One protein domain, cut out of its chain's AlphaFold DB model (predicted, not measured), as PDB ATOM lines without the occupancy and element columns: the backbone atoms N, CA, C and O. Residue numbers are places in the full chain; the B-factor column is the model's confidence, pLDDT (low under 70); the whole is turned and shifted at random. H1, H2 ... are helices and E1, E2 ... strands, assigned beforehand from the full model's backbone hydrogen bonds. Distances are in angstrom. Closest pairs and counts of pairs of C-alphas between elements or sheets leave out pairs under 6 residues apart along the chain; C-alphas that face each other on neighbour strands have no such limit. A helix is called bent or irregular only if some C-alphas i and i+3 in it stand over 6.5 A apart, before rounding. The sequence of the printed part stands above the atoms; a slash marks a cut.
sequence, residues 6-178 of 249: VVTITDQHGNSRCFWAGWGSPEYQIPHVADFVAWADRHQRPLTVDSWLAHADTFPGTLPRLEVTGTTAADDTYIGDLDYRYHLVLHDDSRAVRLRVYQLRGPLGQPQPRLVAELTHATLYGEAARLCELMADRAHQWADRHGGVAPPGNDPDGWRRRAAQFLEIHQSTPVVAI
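What this domain is: This is residues 6 to 178 of the 249 residues of an uncharacterized protein of Micromonospora ureilytica (UniProt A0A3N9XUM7). A twisted sheet of five strands has helix H1 lying along one face, and a long helical hairpin, H3 and H4, packs across H1 and reaches past the sheet to make one end of the longest axis. H2 crosses H1 near the E2 and E1 side of the sheet. The printed part has 173 residues, with five named helices and five named strands in the order E1 E2 H1 H2 E3 E4 E5 H3 H4 H5. The sheet's order is E2 E1 E3 E4 E5, mixed, and the class is mixed, helices and strands. The whole is compact, with a radius of gyration of the C-alphas of 16.4 A and spans of 51 by 42 by 29 A.

Where its parts are: E1, residues 6 to 10, begins with C-alpha 6 at (122.246, 232.356, 245.872), and E2 is residues 16 to 21. H1, residues 26 to 42, is 23.7 A long; H2 is residues 49 to 58. E3 is residues 84 to 91, 22.9 A; E4, residues 96 to 105, 29.1 A; E5, residues 111 to 120, 26.6 A. H3, residues 121 to 145, is 36.8 A long and ends at (116.035, 259.805, 263.058). It is only just irregular: C-alphas 122 and 125 are 6.8 A apart. H4, residues 156 to 172, is 24.6 A long. H5, residues 175 to 178, ends at (110.989, 216.005, 265.956).

How they stand to each other: E1 and E2 form an antiparallel hairpin, with N 7 and O 19 at 2.8 A. E1 and E3 are parallel, with N 8 and O 86 at 2.8 A. E3, E4 and E5 form a meander, each strand the antiparallel neighbour of the one before; N 87 and O 100 are 2.8 A apart, N 99 and O 119 2.8 A. H1 and H3 are on the same face, making two layers, helices on one face of a sheet. H1 runs along the strands over E3 and E4, at a height over the sheet of 10.1 A; H3 stands up from the sheet at 45 degrees. H2 only grazes the sheet with residues 49 to 52. It touches H1 about perpendicular, 81 degrees, closest at the C-alphas of Phe 36 and His 55, 6.5 A. H3 is the hub, touching H1, H4 and H5. With residues 124 to 135 alone it touches H1 at a steep tilt of 49 degrees, opposite ways, closest at the C-alphas of Pro 31 and Ala 128, 4.7 A. H3 and H4 form a helical hairpin at a shallow tilt of 18 degrees; the closest C-alphas, Ala 129 and Ala 163, are 4.0 A apart. The C-alphas of Ala 122 and Val 175, the closest of H3 and H5, are 5.5 A apart. In H2 and H4 every O i to N i+4 pair is within hydrogen-bond range; H1 has 12 of 13, H3 19 of 21, and H5 is too short for such a pair.

The domain as a whole: The two C-alphas farthest apart, His 13 and Gly 147, are 52.6 A apart. The printed part has no cut. The link from H2 to E3, 25 residues, is long, and in it residues 66 to 67 pair antiparallel with residues 19 to 20 of E2. Mean pLDDT of the printed part is 88.5; residues 93 to 94, 150, 152 to 153 and 172 to 178 are under 70.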
ATOM      1  N   VAL A   6     122.807 233.524 246.549       97.38
ATOM      2  CA  VAL A   6     122.246 232.356 245.872       97.38
ATOM      3  C   VAL A   6     121.652 231.426 246.920       97.38
ATOM      4  O   VAL A   6     122.274 231.172 247.954       97.38
ATOM      5  N   VAL A   7     120.443 230.941 246.650       98.06
ATOM      6  CA  VAL A   7     119.767 229.908 247.432       98.06
ATOM      7  C   VAL A   7     119.798 228.613 246.640       98.06
ATOM      8  O   VAL A   7     119.137 228.499 245.611       98.06
ATOM      9  N   THR A   8     120.561 227.644 247.125       98.25
ATOM     10  CA  THR A   8     120.556 226.273 246.627       98.25
ATOM     11  C   THR A   8     119.521 225.489 247.416       98.25
ATOM     12  O   THR A   8     119.628 225.384 248.639       98.25
ATOM     13  N   ILE A   9     118.513 224.960 246.729       97.81
ATOM     14  CA  ILE A   9     117.494 224.092 247.312       97.81
ATOM     15  C   ILE A   9     117.774 222.668 246.864       97.81
ATOM     16  O   ILE A   9     117.793 222.407 245.662       97.81
ATOM     17  N   THR A  10     117.965 221.770 247.821       92.38
ATOM     18  CA  THR A  10     118.191 220.344 247.593       92.38
ATOM     19  C   THR A  10     116.985 219.558 248.095       92.38
ATOM     20  O   THR A  10     116.551 219.744 249.234       92.38
ATOM     21  N   ASP A  11     116.426 218.698 247.247       86.75
ATOM     22  CA  ASP A  11     115.349 217.788 247.637       86.75
ATOM     23  C   ASP A  11     115.881 216.546 248.379       86.75
ATOM     24  O   ASP A  11     117.089 216.308 248.484       86.75
ATOM     25  N   GLN A  12     114.965 215.721 248.882       77.19
ATOM     26  CA  GLN A  12     115.286 214.481 249.598       77.19
ATOM     27  C   GLN A  12     116.004 213.411 248.758       77.19
ATOM     28  O   GLN A  12     116.553 212.463 249.317       77.19
ATOM     29  N   HIS A  13     116.026 213.557 247.432       80.56
ATOM     30  CA  HIS A  13     116.719 212.664 246.504       80.56
ATOM     31  C   HIS A  13     118.091 213.212 246.083       80.56
ATOM     32  O   HIS A  13     118.806 212.561 245.320       80.56
ATOM     33  N   GLY A  14     118.484 214.383 246.597       81.50
ATOM     34  CA  GLY A  14     119.754 215.037 246.299       81.50
ATOM     35  C   GLY A  14     119.728 215.921 245.050       81.50
ATOM     36  O   GLY A  14     120.759 216.508 244.710       81.50
ATOM     37  N   ASN A  15     118.584 216.073 244.377       90.12
ATOM     38  CA  ASN A  15     118.489 216.988 243.243       90.12
ATOM     39  C   ASN A  15     118.513 218.421 243.756       90.12
ATOM     40  O   ASN A  15     117.794 218.769 244.692       90.12
ATOM     41  N   SER A  16     119.336 219.259 243.131       94.75
ATOM     42  CA  SER A  16     119.531 220.639 243.566       94.75
ATOM     43  C   SER A  16     119.165 221.634 242.474       94.75
ATOM     44  O   SER A  16     119.500 221.439 241.305       94.75
ATOM     45  N   ARG A  17     118.497 222.721 242.867       97.88
ATOM     46  CA  ARG A  17     118.213 223.886 242.018       97.88
ATOM     47  C   ARG A  17     118.672 225.154 242.724       97.88
ATOM     48  O   ARG A  17     118.512 225.275 243.936       97.88
ATOM     49  N   CYS A  18     119.243 226.088 241.973       97.94
ATOM     50  CA  CYS A  18     119.855 227.295 242.525       97.94
ATOM     51  C   CYS A  18     119.107 228.542 242.056       97.94
ATOM     52  O   CYS A  18     118.833 228.689 240.866       97.94
ATOM     53  N   PHE A  19     118.827 229.467 242.972       97.69
ATOM     54  CA  PHE A  19     118.037 230.670 242.711       97.69
ATOM     55  C   PHE A  19     118.768 231.934 243.154       97.69
ATOM     56  O   PHE A  19     119.344 231.986 244.239       97.69
ATOM     57  N   TRP A  20     118.713 232.972 242.326       95.69
ATOM     58  CA  TRP A  20     119.305 234.271 242.616       95.69
ATOM     59  C   TRP A  20     118.404 235.130 243.510       95.69
ATOM     60  O   TRP A  20     117.232 235.361 243.198       95.69
ATOM     61  N   ALA A  21     118.978 235.672 244.584       92.75
ATOM     62  CA  ALA A  21     118.328 236.571 245.527       92.75
ATOM     63  C   ALA A  21     118.956 237.972 245.459       92.75
ATOM     64  O   ALA A  21     120.101 238.178 245.865       92.75
ATOM     65  N   GLY A  22     118.192 238.961 244.983       84.00
ATOM     66  CA  GLY A  22     118.630 240.367 244.945       84.00
ATOM     67  C   GLY A  22     118.640 241.075 246.309       84.00
ATOM     68  O   GLY A  22     119.208 242.160 246.426       84.00
ATOM     69  N   TRP A  23     118.013 240.461 247.319       81.19
ATOM     70  CA  TRP A  23     117.909 240.933 248.706       81.19
ATOM     71  C   TRP A  23     118.140 239.769 249.677       81.19
ATOM     72  O   TRP A  23     117.296 239.428 250.497       81.19
ATOM     73  N   GLY A  24     119.282 239.107 249.543       84.56
ATOM     74  CA  GLY A  24     119.597 237.865 250.238       84.56
ATOM     75  C   GLY A  24     120.226 238.046 251.617       84.56
ATOM     76  O   GLY A  24     121.038 237.207 252.002       84.56
ATOM     77  N   SER A  25     119.929 239.121 252.358       92.31
ATOM     78  CA  SER A  25     120.400 239.210 253.749       92.31
ATOM     79  C   SER A  25     119.608 238.244 254.644       92.31
ATOM     80  O   SER A  25     118.412 238.042 254.400       92.31
ATOM     81  N   PRO A  26     120.234 237.647 255.677       94.75
ATOM     82  CA  PRO A  26     119.554 236.695 256.552       94.75
ATOM     83  C   PRO A  26     118.303 237.285 257.206       94.75
ATOM     84  O   PRO A  26     117.296 236.593 257.330       94.75
ATOM     85  N   GLU A  27     118.340 238.575 257.553       93.12
ATOM     86  CA  GLU A  27     117.236 239.280 258.213       93.12
ATOM     87  C   GLU A  27     115.954 239.357 257.377       93.12
ATOM     88  O   GLU A  27     114.876 239.447 257.955       93.12
ATOM     89  N   TYR A  28     116.044 239.285 256.046       91.94
ATOM     90  CA  TYR A  28     114.866 239.200 255.175       91.94
ATOM     91  C   TYR A  28     114.597 237.760 254.739       91.94
ATOM     92  O   TYR A  28     113.458 237.289 254.784       91.94
ATOM     93  N   GLN A  29     115.644 237.033 254.341       95.38
ATOM     94  CA  GLN A  29     115.484 235.731 253.705       95.38
ATOM     95  C   GLN A  29     115.012 234.647 254.682       95.38
ATOM     96  O   GLN A  29     114.172 233.836 254.300       95.38
ATOM     97  N   ILE A  30     115.497 234.628 255.931       96.88
ATOM     98  CA  ILE A  30     115.082 233.627 256.931       96.88
ATOM     99  C   ILE A  30     113.582 233.763 257.259       96.88
ATOM    100  O   ILE A  30     112.884 232.752 257.156       96.88
ATOM    101  N   PRO A  31     113.036 234.966 257.548       96.62
ATOM    102  CA  PRO A  31     111.591 235.148 257.678       96.62
ATOM    103  C   PRO A  31     110.782 234.696 256.458       96.62
ATOM    104  O   PRO A  31     109.726 234.093 256.623       96.62
ATOM    105  N   HIS A  32     111.259 234.931 255.230       96.44
ATOM    106  CA  HIS A  32     110.547 234.459 254.036       96.44
ATOM    107  C   HIS A  32     110.573 232.934 253.876       96.44
ATOM    108  O   HIS A  32     109.592 232.354 253.410       96.44
ATOM    109  N   VAL A  33     111.660 232.267 254.281       97.00
ATOM    110  CA  VAL A  33     111.702 230.797 254.342       97.00
ATOM    111  C   VAL A  33     110.723 230.281 255.400       97.00
ATOM    112  O   VAL A  33     109.991 229.336 255.126       97.00
ATOM    113  N   ALA A  34     110.655 230.915 256.574       96.75
ATOM    114  CA  ALA A  34     109.694 230.555 257.618       96.75
ATOM    115  C   ALA A  34     108.237 230.711 257.151       96.75
ATOM    116  O   ALA A  34     107.433 229.804 257.357       96.75
ATOM    117  N   ASP A  35     107.905 231.804 256.454       96.62
ATOM    118  CA  ASP A  35     106.574 231.989 255.858       96.62
ATOM    119  C   ASP A  35     106.230 230.889 254.855       96.62
ATOM    120  O   ASP A  35     105.109 230.385 254.866       96.62
ATOM    121  N   PHE A  36     107.187 230.484 254.016       97.06
ATOM    122  CA  PHE A  36     106.985 229.393 253.069       97.06
ATOM    123  C   PHE A  36     106.653 228.075 253.762       97.06
ATOM    124  O   PHE A  36     105.695 227.413 253.364       97.06
ATOM    125  N   VAL A  37     107.410 227.707 254.797       95.00
ATOM    126  CA  VAL A  37     107.161 226.464 255.542       95.00
ATOM    127  C   VAL A  37     105.784 226.523 256.211       95.00
ATOM    128  O   VAL A  37     104.978 225.615 256.023       95.00
ATOM    129  N   ALA A  38     105.449 227.638 256.869       93.44
ATOM    130  CA  ALA A  38     104.139 227.825 257.492       93.44
ATOM    131  C   ALA A  38     102.988 227.804 256.472       93.44
ATOM    132  O   ALA A  38     101.911 227.263 256.738       93.44
ATOM    133  N   TRP A  39     103.194 228.395 255.292       95.44
ATOM    134  CA  TRP A  39     102.232 228.362 254.196       95.44
ATOM    135  C   TRP A  39     102.042 226.943 253.666       95.44
ATOM    136  O   TRP A  39     100.896 226.532 253.464       95.44
ATOM    137  N   ALA A  40     103.128 226.193 253.468       94.06
ATOM    138  CA  ALA A  40     103.070 224.816 253.006       94.06
ATOM    139  C   ALA A  40     102.312 223.940 254.010       94.06
ATOM    140  O   ALA A  40     101.376 223.247 253.616       94.06
ATOM    141  N   ASP A  41     102.610 224.063 255.306       90.00
ATOM    142  CA  ASP A  41     101.911 223.327 256.361       90.00
ATOM    143  C   ASP A  41     100.417 223.661 256.414       90.00
ATOM    144  O   ASP A  41      99.578 222.754 256.394       90.00
ATOM    145  N   ARG A  42     100.067 224.955 256.397       90.56
ATOM    146  CA  ARG A  42      98.670 225.423 256.420       90.56
ATOM    147  C   ARG A  42      97.854 224.890 255.244       90.56
ATOM    148  O   ARG A  42      96.671 224.602 255.404       90.56
ATOM    149  N   HIS A  43      98.473 224.770 254.072       92.56
ATOM    150  CA  HIS A  43      97.819 224.284 252.855       92.56
ATOM    151  C   HIS A  43      98.057 222.792 252.599       92.56
ATOM    152  O   HIS A  43      97.688 222.308 251.531       92.56
ATOM    153  N   GLN A  44      98.673 222.076 253.548       88.88
ATOM    154  CA  GLN A  44      99.033 220.661 253.425       88.88
ATOM    155  C   GLN A  44      99.802 220.349 252.131       88.88
ATOM    156  O   GLN A  44      99.590 219.318 251.495       88.88
ATOM    157  N   ARG A  45     100.682 221.265 251.722       92.69
ATOM    158  CA  ARG A  45     101.512 221.125 250.528       92.69
ATOM    159  C   ARG A  45     102.823 220.415 250.858       92.69
ATOM    160  O   ARG A  45     103.348 220.609 251.954       92.69
ATOM    161  N   PRO A  46     103.369 219.645 249.906       92.12
ATOM    162  CA  PRO A  46     104.656 218.993 250.081       92.12
ATOM    163  C   PRO A  46     105.795 220.021 250.133       92.12
ATOM    164  O   PRO A  46     105.718 221.068 249.478       92.12
ATOM    165  N   LEU A  47     106.863 219.741 250.883       90.50
ATOM    166  CA  LEU A  47     108.043 220.616 250.946       90.50
ATOM    167  C   LEU A  47     108.980 220.312 249.773       90.50
ATOM    168  O   LEU A  47     109.917 219.529 249.881       90.50
ATOM    169  N   THR A  48     108.718 220.948 248.633       94.50
ATOM    170  CA  THR A  48     109.457 220.737 247.379       94.50
ATOM    171  C   THR A  48     109.836 222.058 246.716       94.50
ATOM    172  O   THR A  48     109.315 223.124 247.062       94.50
ATOM    173  N   VAL A  49     110.716 221.996 245.709       95.69
ATOM    174  CA  VAL A  49     111.035 223.164 244.872       95.69
ATOM    175  C   VAL A  49     109.795 223.678 244.130       95.69
ATOM    176  O   VAL A  49     109.644 224.882 243.946       95.69
ATOM    177  N   ASP A  50     108.863 222.804 243.753       96.06
ATOM    178  CA  ASP A  50     107.628 223.232 243.088       96.06
ATOM    179  C   ASP A  50     106.719 224.016 244.038       96.06
ATOM    180  O   ASP A  50     106.198 225.070 243.668       96.06
ATOM    181  N   SER A  51     106.585 223.574 245.294       96.56
ATOM    182  CA  SER A  51     105.882 224.346 246.324       96.56
ATOM    183  C   SER A  51     106.583 225.670 246.629       96.56
ATOM    184  O   SER A  51     105.906 226.677 246.831       96.56
ATOM    185  N   TRP A  52     107.920 225.699 246.624       96.81
ATOM    186  CA  TRP A  52     108.700 226.933 246.750       96.81
ATOM    187  C   TRP A  52     108.380 227.922 245.624       96.81
ATOM    188  O   TRP A  52     108.094 229.091 245.884       96.81
ATOM    189  N   LEU A  53     108.383 227.457 244.371       97.25
ATOM    190  CA  LEU A  53     108.072 228.283 243.204       97.25
ATOM    191  C   LEU A  53     106.618 228.762 243.219       97.25
ATOM    192  O   LEU A  53     106.371 229.930 242.927       97.25
ATOM    193  N   ALA A  54     105.678 227.903 243.620       97.75
ATOM    194  CA  ALA A  54     104.275 228.268 243.788       97.75
ATOM    195  C   ALA A  54     104.082 229.330 244.884       97.75
ATOM    196  O   ALA A  54     103.297 230.264 244.709       97.75
ATOM    197  N   HIS A  55     104.818 229.228 245.995       97.31
ATOM    198  CA  HIS A  55     104.824 230.250 247.040       97.31
ATOM    199  C   HIS A  55     105.397 231.573 246.517       97.31
ATOM    200  O   HIS A  55     104.769 232.616 246.686       97.31
ATOM    201  N   ALA A  56     106.533 231.537 245.812       96.31
ATOM    202  CA  ALA A  56     107.143 232.724 245.212       96.31
ATOM    203  C   ALA A  56     106.221 233.420 244.189       96.31
ATOM    204  O   ALA A  56     106.208 234.648 244.117       96.31
ATOM    205  N   ASP A  57     105.430 232.652 243.431       96.38
ATOM    206  CA  ASP A  57     104.417 233.179 242.504       96.38
ATOM    207  C   ASP A  57     103.218 233.796 243.230       96.38
ATOM    208  O   ASP A  57     102.699 234.829 242.814       96.38
ATOM    209  N   THR A  58     102.786 233.174 244.329       96.94
ATOM    210  CA  THR A  58     101.649 233.647 245.132       96.94
ATOM    211  C   THR A  58     102.000 234.916 245.912       96.94
ATOM    212  O   THR A  58     101.150 235.790 246.081       96.94
ATOM    213  N   PHE A  59     103.253 235.044 246.355       94.25
ATOM    214  CA  PHE A  59     103.753 236.174 247.138       94.25
ATOM    215  C   PHE A  59     104.977 236.819 246.463       94.25
ATOM    216  O   PHE A  59     106.111 236.643 246.931       94.25
ATOM    217  N   PRO A  60     104.782 237.580 245.366       91.31
ATOM    218  CA  PRO A  60     105.879 238.217 244.646       91.31
ATOM    219  C   PRO A  60     106.742 239.099 245.554       91.31
ATOM    220  O   PRO A  60     106.235 239.852 246.383       91.31
ATOM    221  N   GLY A  61     108.062 239.022 245.374       87.25
ATOM    222  CA  GLY A  61     109.030 239.806 246.151       87.25
ATOM    223  C   GLY A  61     109.460 239.184 247.484       87.25
ATOM    224  O   GLY A  61     110.253 239.803 248.184       87.25
ATOM    225  N   THR A  62     108.988 237.979 247.825       90.56
ATOM    226  CA  THR A  62     109.384 237.270 249.058       90.56
ATOM    227  C   THR A  62     110.548 236.304 248.836       90.56
ATOM    228  O   THR A  62     111.630 236.478 249.394       90.56
ATOM    229  N   LEU A  63     110.347 235.279 248.005       94.75
ATOM    230  CA  LEU A  63     111.332 234.239 247.738       94.75
ATOM    231  C   LEU A  63     111.999 234.396 246.365       94.75
ATOM    232  O   LEU A  63     111.343 234.776 245.391       94.75
ATOM    233  N   PRO A  64     113.294 234.050 246.259       94.94
ATOM    234  CA  PRO A  64     113.999 233.920 244.990       94.94
ATOM    235  C   PRO A  64     113.296 232.979 244.008       94.94
ATOM    236  O   PRO A  64     113.063 231.808 244.307       94.94
ATOM    237  N   ARG A  65     113.015 233.493 242.807       94.38
ATOM    238  CA  ARG A  65     112.445 232.726 241.686       94.38
ATOM    239  C   ARG A  65     113.390 232.595 240.492       94.38
ATOM    240  O   ARG A  65     113.260 231.654 239.716       94.38
ATOM    241  N   LEU A  66     114.318 233.536 240.316       95.81
ATOM    242  CA  LEU A  66     115.216 233.551 239.162       95.81
ATOM    243  C   LEU A  66     116.206 232.387 239.259       95.81
ATOM    244  O   LEU A  66     117.148 232.443 240.045       95.81
ATOM    245  N   GLU A  67     115.976 231.338 238.478       97.25
ATOM    246  CA  GLU A  67     116.833 230.158 238.460       97.25
ATOM    247  C   GLU A  67     118.176 230.446 237.778       97.25
ATOM    248  O   GLU A  67     118.242 231.068 236.719       97.25
ATOM    249  N   VAL A  68     119.250 229.974 238.405       97.06
ATOM    250  CA  VAL A  68     120.642 230.090 237.947       97.06
ATOM    251  C   VAL A  68     121.366 228.738 237.977       97.06
ATOM    252  O   VAL A  68     122.596 228.686 237.916       97.06
ATOM    253  N   THR A  69     120.618 227.635 238.077       96.31
ATOM    254  CA  THR A  69     121.131 226.260 238.009       96.31
ATOM    255  C   THR A  69     122.007 226.067 236.765       96.31
ATOM    256  O   THR A  69     121.649 226.495 235.669       96.31
ATOM    257  N   GLY A  70     123.178 225.443 236.929       94.44
ATOM    258  CA  GLY A  70     124.126 225.196 235.832       94.44
ATOM    259  C   GLY A  70     124.965 226.407 235.401       94.44
ATOM    260  O   GLY A  70     125.802 226.280 234.511       94.44
ATOM    261  N   THR A  71     124.785 227.573 236.026       96.12
ATOM    262  CA  THR A  71     125.661 228.739 235.821       96.12
ATOM    263  C   THR A  71     126.803 228.760 236.836       96.12
ATOM    264  O   THR A  71     126.748 228.090 237.866       96.12
ATOM    265  N   THR A  72     127.819 229.596 236.610       93.50
ATOM    266  CA  THR A  72     128.921 229.788 237.569       93.50
ATOM    267  C   THR A  72     128.436 230.261 238.944       93.50
ATOM    268  O   THR A  72     129.024 229.893 239.954       93.50
ATOM    269  N   ALA A  73     127.337 231.020 239.016       90.38
ATOM    270  CA  ALA A  73     126.777 231.477 240.290       90.38
ATOM    271  C   ALA A  73     126.239 230.325 241.163       90.38
ATOM    272  O   ALA A  73     126.154 230.472 242.385       90.38
ATOM    273  N   ALA A  74     125.894 229.186 240.553       92.25
ATOM    274  CA  ALA A  74     125.444 227.986 241.252       92.25
ATOM    275  C   ALA A  74     126.593 227.145 241.838       92.25
ATOM    276  O   ALA A  74     126.318 226.260 242.640       92.25
ATOM    277  N   ASP A  75     127.851 227.399 241.462       92.50
ATOM    278  CA  ASP A  75     129.011 226.685 242.002       92.50
ATOM    279  C   ASP A  75     129.268 227.095 243.459       92.50
ATOM    280  O   ASP A  75     129.488 228.275 243.749       92.50
ATOM    281  N   ASP A  76     129.290 226.120 244.370       88.62
ATOM    282  CA  ASP A  76     129.518 226.300 245.808       88.62
ATOM    283  C   ASP A  76     130.852 226.981 246.159       88.62
ATOM    284  O   ASP A  76     130.969 227.614 247.213       88.62
ATOM    285  N   THR A  77     131.833 226.936 245.261       89.44
ATOM    286  CA  THR A  77     133.129 227.611 245.416       89.44
ATOM    287  C   THR A  77     133.129 229.047 244.888       89.44
ATOM    288  O   THR A  77     133.991 229.852 245.255       89.44
ATOM    289  N   TYR A  78     132.143 229.413 244.063       90.38
ATOM    290  CA  TYR A  78     132.022 230.760 243.519       90.38
ATOM    291  C   TYR A  78     131.567 231.750 244.593       90.38
ATOM    292  O   TYR A  78     130.442 231.684 245.082       90.38
ATOM    293  N   ILE A  79     132.437 232.706 244.923       89.69
ATOM    294  CA  ILE A  79     132.105 233.837 245.804       89.69
ATOM    295  C   ILE A  79     131.679 235.054 244.981       89.69
ATOM    296  O   ILE A  79     130.771 235.769 245.389       89.69
ATOM    297  N   GLY A  80     132.282 235.272 243.807       87.50
ATOM    298  CA  GLY A  80     131.794 236.263 242.849       87.50
ATOM    299  C   GLY A  80     131.606 237.633 243.459       87.50
ATOM    300  O   GLY A  80     132.516 238.131 244.094       87.50
ATOM    301  N   ASP A  81     130.421 238.204 243.298       87.75
ATOM    302  CA  ASP A  81     129.870 239.399 243.941       87.75
ATOM    303  C   ASP A  81     128.825 239.063 245.028       87.75
ATOM    304  O   ASP A  81     128.081 239.941 245.457       87.75
ATOM    305  N   LEU A  82     128.758 237.801 245.458       92.62
ATOM    306  CA  LEU A  82     127.808 237.325 246.454       92.62
ATOM    307  C   LEU A  82     128.222 237.771 247.858       92.62
ATOM    308  O   LEU A  82     129.386 237.657 248.254       92.62
ATOM    309  N   ASP A  83     127.238 238.215 248.631       94.25
ATOM    310  CA  ASP A  83     127.368 238.501 250.058       94.25
ATOM    311  C   ASP A  83     127.027 237.263 250.893       94.25
ATOM    312  O   ASP A  83     127.668 237.007 251.916       94.25
ATOM    313  N   TYR A  84     126.050 236.470 250.435       96.19
ATOM    314  CA  TYR A  84     125.576 235.277 251.134       96.19
ATOM    315  C   TYR A  84     125.354 234.080 250.208       96.19
ATOM    316  O   TYR A  84     125.099 234.217 249.010       96.19
ATOM    317  N   ARG A  85     125.374 232.887 250.799       97.25
ATOM    318  CA  ARG A  85     124.915 231.647 250.175       97.25
ATOM    319  C   ARG A  85     124.053 230.856 251.143       97.25
ATOM    320  O   ARG A  85     124.404 230.703 252.312       97.25
ATOM    321  N   TYR A  86     122.931 230.364 250.642       98.19
ATOM    322  CA  TYR A  86     121.977 229.571 251.400       98.19
ATOM    323  C   TYR A  86     121.950 228.158 250.839       98.19
ATOM    324  O   TYR A  86     121.836 227.979 249.629       98.19
ATOM    325  N   HIS A  87     121.992 227.172 251.724       96.94
ATOM    326  CA  HIS A  87     121.708 225.781 251.402       96.94
ATOM    327  C   HIS A  87     120.457 225.378 252.164       96.94
ATOM    328  O   HIS A  87     120.475 225.315 253.396       96.94
ATOM    329  N   LEU A  88     119.377 225.141 251.435       97.12
ATOM    330  CA  LEU A  88     118.095 224.718 251.967       97.12
ATOM    331  C   LEU A  88     117.841 223.277 251.540       97.12
ATOM    332  O   LEU A  88     117.678 222.999 250.359       97.12
ATOM    333  N   VAL A  89     117.785 222.366 252.499       93.00
ATOM    334  CA  VAL A  89     117.348 220.993 252.258       93.00
ATOM    335  C   VAL A  89     115.883 220.886 252.652       93.00
ATOM    336  O   VAL A  89     115.523 221.263 253.772       93.00
ATOM    337  N   LEU A  90     115.059 220.389 251.731       89.00
ATOM    338  CA  LEU A  90     113.637 220.138 251.941       89.00
ATOM    339  C   LEU A  90     113.379 218.630 251.929       89.00
ATOM    340  O   LEU A  90     113.726 217.941 250.970       89.00
ATOM    341  N   HIS A  91     112.762 218.132 252.997       81.62
ATOM    342  CA  HIS A  91     112.317 216.749 253.106       81.62
ATOM    343  C   HIS A  91     110.795 216.718 253.120       81.62
ATOM    344  O   HIS A  91     110.175 217.206 254.069       81.62
ATOM    345  N   ASP A  92     110.205 216.141 252.079       78.19
ATOM    346  CA  ASP A  92     108.757 216.057 251.944       78.19
ATOM    347  C   ASP A  92     108.180 215.042 252.938       78.19
ATOM    348  O   ASP A  92     107.334 215.379 253.768       78.19
ATOM    349  N   ASP A  93     108.752 213.834 252.950       69.12
ATOM    350  CA  ASP A  93     108.256 212.692 253.728       69.12
ATOM    351  C   ASP A  93     108.198 212.976 255.237       69.12
ATOM    352  O   ASP A  93     107.284 212.543 255.939       69.12
ATOM    353  N   SER A  94     109.186 213.715 255.750       66.62
ATOM    354  CA  SER A  94     109.315 214.052 257.171       66.62
ATOM    355  C   SER A  94     108.885 215.479 257.504       66.62
ATOM    356  O   SER A  94     108.998 215.887 258.662       66.62
ATOM    357  N   ARG A  95     108.421 216.250 256.508       74.50
ATOM    358  CA  ARG A  95     108.150 217.694 256.618       74.50
ATOM    359  C   ARG A  95     109.263 218.455 257.342       74.50
ATOM    360  O   ARG A  95     109.025 219.326 258.186       74.50
ATOM    361  N   ALA A  96     110.503 218.088 257.044       77.50
ATOM    362  CA  ALA A  96     111.674 218.642 257.696       77.50
ATOM    363  C   ALA A  96     112.392 219.624 256.777       77.50
ATOM    364  O   ALA A  96     112.448 219.453 255.558       77.50
ATOM    365  N   VAL A  97     112.998 220.640 257.388       86.94
ATOM    366  CA  VAL A  97     113.869 221.582 256.688       86.94
ATOM    367  C   VAL A  97     115.202 221.676 257.399       86.94
ATOM    368  O   VAL A  97     115.260 221.620 258.633       86.94
ATOM    369  N   ARG A  98     116.261 221.888 256.621       88.81
ATOM    370  CA  ARG A  98     117.561 222.324 257.126       88.81
ATOM    371  C   ARG A  98     118.052 223.488 256.286       88.81
ATOM    372  O   ARG A  98     118.264 223.337 255.090       88.81
ATOM    373  N   LEU A  99     118.264 224.628 256.922       94.31
ATOM    374  CA  LEU A  99     118.781 225.831 256.296       94.31
ATOM    375  C   LEU A  99     120.171 226.135 256.845       94.31
ATOM    376  O   LEU A  99     120.343 226.308 258.046       94.31
ATOM    377  N   ARG A 100     121.159 226.251 255.965       94.50
ATOM    378  CA  ARG A 100     122.483 226.785 256.291       94.50
ATOM    379  C   ARG A 100     122.703 228.078 255.545       94.50
ATOM    380  O   ARG A 100     122.446 228.145 254.348       94.50
ATOM    381  N   VAL A 101     123.212 229.079 256.247       96.94
ATOM    382  CA  VAL A 101     123.490 230.397 255.685       96.94
ATOM    383  C   VAL A 101     124.953 230.719 255.897       96.94
ATOM    384  O   VAL A 101     125.432 230.769 257.031       96.94
ATOM    385  N   TYR A 102     125.657 230.964 254.804       95.44
ATOM    386  CA  TYR A 102     127.042 231.394 254.794       95.44
ATOM    387  C   TYR A 102     127.101 232.861 254.407       95.44
ATOM    388  O   TYR A 102     126.546 233.264 253.390       95.44
ATOM    389  N   GLN A 103     127.804 233.654 255.204       95.12
ATOM    390  CA  GLN A 103     128.297 234.956 254.783       95.12
ATOM    391  C   GLN A 103     129.596 234.721 254.016       95.12
ATOM    392  O   GLN A 103     130.490 234.052 254.529       95.12
ATOM    393  N   LEU A 104     129.700 235.235 252.795       94.19
ATOM    394  CA  LEU A 104     130.839 234.972 251.912       94.19
ATOM    395  C   LEU A 104     131.900 236.071 251.951       94.19
ATOM    396  O   LEU A 104     133.042 235.832 251.558       94.19
ATOM    397  N   ARG A 105     131.545 237.264 252.443       90.56
ATOM    398  CA  ARG A 105     132.431 238.430 252.500       90.56
ATOM    399  C   ARG A 105     132.533 239.012 253.903       90.56
ATOM    400  O   ARG A 105     131.533 239.153 254.608       90.56
ATOM    401  N   GLY A 106     133.754 239.370 254.289       85.00
ATOM    402  CA  GLY A 106     134.037 240.070 255.539       85.00
ATOM    403  C   GLY A 106     133.716 241.574 255.477       85.00
ATOM    404  O   GLY A 106     133.317 242.084 254.430       85.00
ATOM    405  N   PRO A 107     133.933 242.320 256.578       81.56
ATOM    406  CA  PRO A 107     133.588 243.744 256.671       81.56
ATOM    407  C   PRO A 107     134.282 244.658 255.651       81.56
ATOM    408  O   PRO A 107     133.736 245.698 255.302       81.56
ATOM    409  N   LEU A 108     135.474 244.283 255.170       83.56
ATOM    410  CA  LEU A 108     136.219 245.038 254.152       83.56
ATOM    411  C   LEU A 108     135.984 244.473 252.737       83.56
ATOM    412  O   LEU A 108     136.704 244.805 251.800       83.56
ATOM    413  N   GLY A 109     134.983 243.600 252.577       83.12
ATOM    414  CA  GLY A 109     134.586 243.007 251.305       83.12
ATOM    415  C   GLY A 109     135.435 241.818 250.855       83.12
ATOM    416  O   GLY A 109     135.117 241.223 249.834       83.12
ATOM    417  N   GLN A 110     136.483 241.417 251.571       88.06
ATOM    418  CA  GLN A 110     137.314 240.268 251.199       88.06
ATOM    419  C   GLN A 110     136.545 238.933 251.281       88.06
ATOM    420  O   GLN A 110     135.729 238.773 252.195       88.06
ATOM    421  N   PRO A 111     136.822 237.962 250.384       91.00
ATOM    422  CA  PRO A 111     136.286 236.607 250.485       91.00
ATOM    423  C   PRO A 111     136.647 235.962 251.829       91.00
ATOM    424  O   PRO A 111     137.820 235.745 252.130       91.00
ATOM    425  N   GLN A 112     135.638 235.680 252.647       90.56
ATOM    426  CA  GLN A 112     135.788 235.060 253.960       90.56
ATOM    427  C   GLN A 112     134.522 234.260 254.309       90.56
ATOM    428  O   GLN A 112     133.706 234.726 255.110       90.56
ATOM    429  N   PRO A 113     134.331 233.067 253.710       91.94
ATOM    430  CA  PRO A 113     133.167 232.234 253.981       91.94
ATOM    431  C   PRO A 113     133.061 231.858 255.459       91.94
ATOM    432  O   PRO A 113     133.990 231.297 256.042       91.94
ATOM    433  N   ARG A 114     131.910 232.142 256.065       93.25
ATOM    434  CA  ARG A 114     131.595 231.786 257.449       93.25
ATOM    435  C   ARG A 114     130.136 231.378 257.562       93.25
ATOM    436  O   ARG A 114     129.258 232.109 257.113       93.25
ATOM    437  N   LEU A 115     129.878 230.248 258.212       91.31
ATOM    438  CA  LEU A 115     128.526 229.862 258.605       91.31
ATOM    439  C   LEU A 115     127.998 230.871 259.638       91.31
ATOM    440  O   LEU A 115     128.622 231.072 260.677       91.31
ATOM    441  N   VAL A 116     126.879 231.524 259.334       93.00
ATOM    442  CA  VAL A 116     126.240 232.524 260.209       93.00
ATOM    443  C   VAL A 116     124.894 232.065 260.758       93.00
ATOM    444  O   VAL A 116     124.451 232.606 261.764       93.00
ATOM    445  N   ALA A 117     124.269 231.058 260.143       88.88
ATOM    446  CA  ALA A 117     123.095 230.392 260.691       88.88
ATOM    447  C   ALA A 117     123.029 228.932 260.224       88.88
ATOM    448  O   ALA A 117     123.281 228.636 259.055       88.88
ATOM    449  N   GLU A 118     122.650 228.034 261.129       90.94
ATOM    450  CA  GLU A 118     122.213 226.674 260.815       90.94
ATOM    451  C   GLU A 118     120.894 226.432 261.549       90.94
ATOM    452  O   GLU A 118     120.849 226.428 262.777       90.94
ATOM    453  N   LEU A 119     119.812 226.304 260.786       85.56
ATOM    454  CA  LEU A 119     118.448 226.242 261.290       85.56
ATOM    455  C   LEU A 119     117.773 224.961 260.820       85.56
ATOM    456  O   LEU A 119     117.984 224.498 259.698       85.56
ATOM    457  N   THR A 120     116.929 224.409 261.676       85.12
ATOM    458  CA  THR A 120     116.036 223.292 261.362       85.12
ATOM    459  C   THR A 120     114.595 223.766 261.465       85.12
ATOM    460  O   THR A 120     114.351 224.900 261.873       85.12
ATOM    461  N   HIS A 121     113.623 222.908 261.160       80.12
ATOM    462  CA  HIS A 121     112.210 223.252 261.357       80.12
ATOM    463  C   HIS A 121     111.935 223.764 262.796       80.12
ATOM    464  O   HIS A 121     111.223 224.749 262.964       80.12
ATOM    465  N   ALA A 122     112.583 223.217 263.839       72.19
ATOM    466  CA  ALA A 122     112.378 223.722 265.207       72.19
ATOM    467  C   ALA A 122     112.941 225.096 265.489       72.19
ATOM    468  O   ALA A 122     112.314 225.871 266.209       72.19
ATOM    469  N   THR A 123     114.127 225.390 264.975       80.94
ATOM    470  CA  THR A 123     114.795 226.651 265.291       80.94
ATOM    471  C   THR A 123     114.432 227.755 264.306       80.94
ATOM    472  O   THR A 123     114.609 228.928 264.626       80.94
ATOM    473  N   LEU A 124     113.863 227.404 263.146       89.19
ATOM    474  CA  LEU A 124     113.513 228.340 262.084       89.19
ATOM    475  C   LEU A 124     112.545 229.424 262.558       89.19
ATOM    476  O   LEU A 124     112.834 230.600 262.371       89.19
ATOM    477  N   TYR A 125     111.422 229.054 263.178       89.94
ATOM    478  CA  TYR A 125     110.411 230.033 263.590       89.94
ATOM    479  C   TYR A 125     110.892 230.935 264.730       89.94
ATOM    480  O   TYR A 125     110.667 232.143 264.687       89.94
ATOM    481  N   GLY A 126     111.616 230.381 265.709       87.44
ATOM    482  CA  GLY A 126     112.214 231.176 266.785       87.44
ATOM    483  C   GLY A 126     113.224 232.198 266.255       87.44
ATOM    484  O   GLY A 126     113.186 233.370 266.631       87.44
ATOM    485  N   GLU A 127     114.084 231.788 265.320       92.31
ATOM    486  CA  GLU A 127     115.048 232.695 264.695       92.31
ATOM    487  C   GLU A 127     114.368 233.718 263.774       92.31
ATOM    488  O   GLU A 127     114.715 234.899 263.799       92.31
ATOM    489  N   ALA A 128     113.357 233.307 263.005       95.69
ATOM    490  CA  ALA A 128     112.570 234.213 262.174       95.69
ATOM    491  C   ALA A 128     111.869 235.288 263.017       95.69
ATOM    492  O   ALA A 128     111.913 236.463 262.651       95.69
ATOM    493  N   ALA A 129     111.292 234.919 264.167       93.44
ATOM    494  CA  ALA A 129     110.709 235.870 265.108       93.44
ATOM    495  C   ALA A 129     111.747 236.877 265.618       93.44
ATOM    496  O   ALA A 129     111.528 238.086 265.538       93.44
ATOM    497  N   ARG A 130     112.912 236.391 266.068       95.25
ATOM    498  CA  ARG A 130     114.013 237.236 266.556       95.25
ATOM    499  C   ARG A 130     114.491 238.232 265.495       95.25
ATOM    500  O   ARG A 130     114.763 239.390 265.809       95.25
ATOM    501  N   LEU A 131     114.608 237.790 264.242       95.38
ATOM    502  CA  LEU A 131     115.008 238.644 263.124       95.38
ATOM    503  C   LEU A 131     113.927 239.667 262.762       95.38
ATOM    504  O   LEU A 131     114.266 240.809 262.454       95.38
ATOM    505  N   CYS A 132     112.648 239.301 262.852       95.50
ATOM    506  CA  CYS A 132     111.548 240.245 262.665       95.50
ATOM    507  C   CYS A 132     111.568 241.352 263.731       95.50
ATOM    508  O   CYS A 132     111.486 242.522 263.371       95.50
ATOM    509  N   GLU A 133     111.771 241.026 265.012       93.50
ATOM    510  CA  GLU A 133     111.920 242.043 266.071       93.50
ATOM    511  C   GLU A 133     113.122 242.966 265.817       93.50
ATOM    512  O   GLU A 133     112.997 244.188 265.858       93.50
ATOM    513  N   LEU A 134     114.274 242.402 265.428       93.62
ATOM    514  CA  LEU A 134     115.451 243.191 265.050       93.62
ATOM    515  C   LEU A 134     115.147 244.177 263.906       93.62
ATOM    516  O   LEU A 134     115.638 245.309 263.903       93.62
ATOM    517  N   MET A 135     114.362 243.749 262.918       93.19
ATOM    518  CA  MET A 135     113.947 244.597 261.801       93.19
ATOM    519  C   MET A 135     112.954 245.677 262.234       93.19
ATOM    520  O   MET A 135     113.097 246.823 261.796       93.19
ATOM    521  N   ALA A 136     112.020 245.356 263.132       91.94
ATOM    522  CA  ALA A 136     111.111 246.329 263.730       91.94
ATOM    523  C   ALA A 136     111.878 247.428 264.478       91.94
ATOM    524  O   ALA A 136     111.632 248.615 264.256       91.94
ATOM    525  N   ASP A 137     112.862 247.048 265.295       91.62
ATOM    526  CA  ASP A 137     113.698 247.985 266.048       91.62
ATOM    527  C   ASP A 137     114.524 248.883 265.124       91.62
ATOM    528  O   ASP A 137     114.581 250.100 265.315       91.62
ATOM    529  N   ARG A 138     115.130 248.316 264.072       90.62
ATOM    530  CA  ARG A 138     115.870 249.093 263.064       90.62
ATOM    531  C   ARG A 138     114.966 250.088 262.340       90.62
ATOM    532  O   ARG A 138     115.377 251.229 262.117       90.62
ATOM    533  N   ALA A 139     113.755 249.673 261.973       88.38
ATOM    534  CA  ALA A 139     112.784 250.536 261.315       88.38
ATOM    535  C   ALA A 139     112.297 251.661 262.244       88.38
ATOM    536  O   ALA A 139     112.198 252.808 261.809       88.38
ATOM    537  N   HIS A 140     112.085 251.365 263.528       86.88
ATOM    538  CA  HIS A 140     111.719 252.359 264.537       86.88
ATOM    539  C   HIS A 140     112.834 253.395 264.744       86.88
ATOM    540  O   HIS A 140     112.610 254.589 264.573       86.88
ATOM    541  N   GLN A 141     114.075 252.943 264.952       87.06
ATOM    542  CA  GLN A 141     115.241 253.828 265.085       87.06
ATOM    543  C   GLN A 141     115.496 254.681 263.836       87.06
ATOM    544  O   GLN A 141     116.126 255.739 263.915       87.06
ATOM    545  N   TRP A 142     115.108 254.195 262.656       85.81
ATOM    546  CA  TRP A 142     115.162 254.988 261.435       85.81
ATOM    547  C   TRP A 142     114.102 256.085 261.452       85.81
ATOM    548  O   TRP A 142     114.440 257.234 261.172       85.81
ATOM    549  N   ALA A 143     112.858 255.747 261.799       84.75
ATOM    550  CA  ALA A 143     111.761 256.703 261.893       84.75
ATOM    551  C   ALA A 143     112.077 257.822 262.896       84.75
ATOM    552  O   ALA A 143     111.939 258.995 262.549       84.75
ATOM    553  N   ASP A 144     112.617 257.485 264.069       86.56
ATOM    554  CA  ASP A 144     113.046 258.461 265.081       86.56
ATOM    555  C   ASP A 144     114.065 259.462 264.521       86.56
ATOM    556  O   ASP A 144     113.992 260.665 264.774       86.56
ATOM    557  N   ARG A 145     115.002 258.977 263.697       85.94
ATOM    558  CA  ARG A 145     116.035 259.805 263.058       85.94
ATOM    559  C   ARG A 145     115.531 260.627 261.870       85.94
ATOM    560  O   ARG A 145     116.208 261.573 261.477       85.94
ATOM    561  N   HIS A 146     114.374 260.287 261.302       82.94
ATOM    562  CA  HIS A 146     113.848 260.887 260.069       82.94
ATOM    563  C   HIS A 146     112.434 261.468 260.245       82.94
ATOM    564  O   HIS A 146     111.646 261.497 259.301       82.94
ATOM    565  N   GLY A 147     112.111 261.956 261.449       78.56
ATOM    566  CA  GLY A 147     110.887 262.726 261.699       78.56
ATOM    567  C   GLY A 147     109.602 261.893 261.731       78.56
ATOM    568  O   GLY A 147     108.551 262.381 261.328       78.56
ATOM    569  N   GLY A 148     109.683 260.640 262.183       74.56
ATOM    570  CA  GLY A 148     108.538 259.739 262.341       74.56
ATOM    571  C   GLY A 148     108.133 258.986 261.073       74.56
ATOM    572  O   GLY A 148     107.165 258.228 261.096       74.56
ATOM    573  N   VAL A 149     108.863 259.156 259.966       72.88
ATOM    574  CA  VAL A 149     108.583 258.447 258.711       72.88
ATOM    575  C   VAL A 149     109.312 257.105 258.700       72.88
ATOM    576  O   VAL A 149     110.544 257.050 258.715       72.88
ATOM    577  N   ALA A 150     108.547 256.014 258.655       65.94
ATOM    578  CA  ALA A 150     109.097 254.670 258.513       65.94
ATOM    579  C   ALA A 150     109.877 254.519 257.188       65.94
ATOM    580  O   ALA A 150     109.525 255.154 256.186       65.94
ATOM    581  N   PRO A 151     110.919 253.667 257.138       72.75
ATOM    582  CA  PRO A 151     111.611 253.393 255.889       72.75
ATOM    583  C   PRO A 151     110.638 252.787 254.859       72.75
ATOM    584  O   PRO A 151     109.818 251.937 255.220       72.75
ATOM    585  N   PRO A 152     110.731 253.163 253.569       68.12
ATOM    586  CA  PRO A 152     109.898 252.579 252.522       68.12
ATOM    587  C   PRO A 152     109.981 251.046 252.522       68.12
ATOM    588  O   PRO A 152     111.073 250.483 252.447       68.12
ATOM    589  N   GLY A 153     108.827 250.376 252.612       68.94
ATOM    590  CA  GLY A 153     108.733 248.910 252.621       68.94
ATOM    591  C   GLY A 153     109.130 248.231 253.939       68.94
ATOM    592  O   GLY A 153     109.246 247.010 253.966       68.94
ATOM    593  N   ASN A 154     109.338 248.990 255.019       77.50
ATOM    594  CA  ASN A 154     109.882 248.484 256.278       77.50
ATOM    595  C   ASN A 154     109.053 248.996 257.476       77.50
ATOM    596  O   ASN A 154     109.546 249.756 258.305       77.50
ATOM    597  N   ASP A 155     107.768 248.625 257.528       83.94
ATOM    598  CA  ASP A 155     106.835 249.001 258.605       83.94
ATOM    599  C   ASP A 155     107.181 248.268 259.922       83.94
ATOM    600  O   ASP A 155     107.101 247.034 259.953       83.94
ATOM    601  N   PRO A 156     107.539 248.984 261.011       86.12
ATOM    602  CA  PRO A 156     107.848 248.366 262.300       86.12
ATOM    603  C   PRO A 156     106.722 247.470 262.828       86.12
ATOM    604  O   PRO A 156     106.986 246.382 263.341       86.12
ATOM    605  N   ASP A 157     105.465 247.890 262.677       89.12
ATOM    606  CA  ASP A 157     104.332 247.135 263.213       89.12
ATOM    607  C   ASP A 157     104.065 245.875 262.385       89.12
ATOM    608  O   ASP A 157     103.700 244.830 262.926       89.12
ATOM    609  N   GLY A 158     104.298 245.938 261.071       90.12
ATOM    610  CA  GLY A 158     104.294 244.776 260.185       90.12
ATOM    611  C   GLY A 158     105.293 243.705 260.613       90.12
ATOM    612  O   GLY A 158     104.945 242.522 260.652       90.12
ATOM    613  N   TRP A 159     106.502 244.109 260.999       92.38
ATOM    614  CA  TRP A 159     107.514 243.184 261.504       92.38
ATOM    615  C   TRP A 159     107.140 242.557 262.840       92.38
ATOM    616  O   TRP A 159     107.240 241.339 262.970       92.38
ATOM    617  N   ARG A 160     106.632 243.339 263.798       94.00
ATOM    618  CA  ARG A 160     106.178 242.798 265.091       94.00
ATOM    619  C   ARG A 160     105.009 241.831 264.941       94.00
ATOM    620  O   ARG A 160     104.980 240.793 265.594       94.00
ATOM    621  N   ARG A 161     104.066 242.111 264.031       94.06
ATOM    622  CA  ARG A 161     102.980 241.166 263.713       94.06
ATOM    623  C   ARG A 161     103.523 239.839 263.175       94.06
ATOM    624  O   ARG A 161     103.073 238.786 263.622       94.06
ATOM    625  N   ARG A 162     104.510 239.872 262.268       93.81
ATOM    626  CA  ARG A 162     105.179 238.650 261.775       93.81
ATOM    627  C   ARG A 162     105.941 237.930 262.889       93.81
ATOM    628  O   ARG A 162     105.849 236.711 262.983       93.81
ATOM    629  N   ALA A 163     106.638 238.662 263.759       93.62
ATOM    630  CA  ALA A 163     107.339 238.079 264.901       93.62
ATOM    631  C   ALA A 163     106.382 237.324 265.835       93.62
ATOM    632  O   ALA A 163     106.628 236.161 266.152       93.62
ATOM    633  N   ALA A 164     105.258 237.948 266.202       93.06
ATOM    634  CA  ALA A 164     104.226 237.331 267.030       93.06
ATOM    635  C   ALA A 164     103.654 236.057 266.386       93.06
ATOM    636  O   ALA A 164     103.544 235.033 267.058       93.06
ATOM    637  N   GLN A 165     103.373 236.086 265.078       93.81
ATOM    638  CA  GLN A 165     102.911 234.910 264.337       93.81
ATOM    639  C   GLN A 165     103.932 233.761 264.389       93.81
ATOM    640  O   GLN A 165     103.560 232.611 264.613       93.81
ATOM    641  N   PHE A 166     105.223 234.041 264.188       92.81
ATOM    642  CA  PHE A 166     106.252 233.002 264.253       92.81
ATOM    643  C   PHE A 166     106.445 232.446 265.666       92.81
ATOM    644  O   PHE A 166     106.669 231.247 265.808       92.81
ATOM    645  N   LEU A 167     106.319 233.275 266.706       88.56
ATOM    646  CA  LEU A 167     106.346 232.804 268.092       88.56
ATOM    647  C   LEU A 167     105.159 231.891 268.404       88.56
ATOM    648  O   LEU A 167     105.356 230.849 269.023       88.56
ATOM    649  N   GLU A 168     103.960 232.247 267.943       87.81
ATOM    650  CA  GLU A 168     102.766 231.414 268.098       87.81
ATOM    651  C   GLU A 168     102.966 230.043 267.439       87.81
ATOM    652  O   GLU A 168     102.780 229.017 268.090       87.81
ATOM    653  N   ILE A 169     103.450 230.017 266.189       84.88
ATOM    654  CA  ILE A 169     103.759 228.765 265.482       84.88
ATOM    655  C   ILE A 169     104.832 227.976 266.238       84.88
ATOM    656  O   ILE A 169     104.670 226.782 266.485       84.88
ATOM    657  N   HIS A 170     105.925 228.624 266.645       80.00
ATOM    658  CA  HIS A 170     107.008 227.971 267.379       80.00
ATOM    659  C   HIS A 170     106.507 227.289 268.662       80.00
ATOM    660  O   HIS A 170     106.912 226.166 268.953       80.00
ATOM    661  N   GLN A 171     105.589 227.933 269.386       74.75
ATOM    662  CA  GLN A 171     104.984 227.406 270.611       74.75
ATOM    663  C   GLN A 171     103.939 226.313 270.348       74.75
ATOM    664  O   GLN A 171     103.800 225.402 271.160       74.75
ATOM    665  N   SER A 172     103.205 226.383 269.233       69.69
ATOM    666  CA  SER A 172     102.159 225.408 268.899       69.69
ATOM    667  C   SER A 172     102.697 224.128 268.268       69.69
ATOM    668  O   SER A 172     101.980 223.131 268.181       69.69
ATOM    669  N   THR A 173     103.926 224.148 267.754       60.66
ATOM    670  CA  THR A 173     104.441 223.017 266.990       60.66
ATOM    671  C   THR A 173     105.017 221.946 267.938       60.66
ATOM    672  O   THR A 173     105.941 222.255 268.691       60.66
ATOM    673  N   PRO A 174     104.611 220.655 267.857       54.62
ATOM    674  CA  PRO A 174     105.233 219.526 268.593       54.62
ATOM    675  C   PRO A 174     106.722 219.279 268.251       54.62
ATOM    676  O   PRO A 174     107.336 218.292 268.656       54.62
ATOM    677  N   VAL A 175     107.293 220.172 267.448       44.97
ATOM    678  CA  VAL A 175     108.547 220.110 266.702       44.97
ATOM    679  C   VAL A 175     109.794 220.134 267.582       44.97
ATOM    680  O   VAL A 175     110.858 219.731 267.117       44.97
ATOM    681  N   VAL A 176     109.663 220.476 268.864       46.16
ATOM    682  CA  VAL A 176     110.708 220.264 269.876       46.16
ATOM    683  C   VAL A 176     111.175 218.798 269.875       46.16
ATOM    684  O   VAL A 176     112.376 218.549 269.846       46.16
ATOM    685  N   ALA A 177     110.257 217.827 269.800       44.06
ATOM    686  CA  ALA A 177     110.607 216.402 269.787       44.06
ATOM    687  C   ALA A 177     111.145 215.923 268.423       44.06
ATOM    688  O   ALA A 177     112.078 215.127 268.359       44.06
ATOM    689  N   ILE A 178     110.595 216.428 267.312       43.56
ATOM    690  CA  ILE A 178     110.989 216.005 265.956       43.56
ATOM    691  C   ILE A 178     112.361 216.574 265.571       43.56
ATOM    692  O   ILE A 178     113.186 215.858 265.011       43.56
TER     693      ILE A 178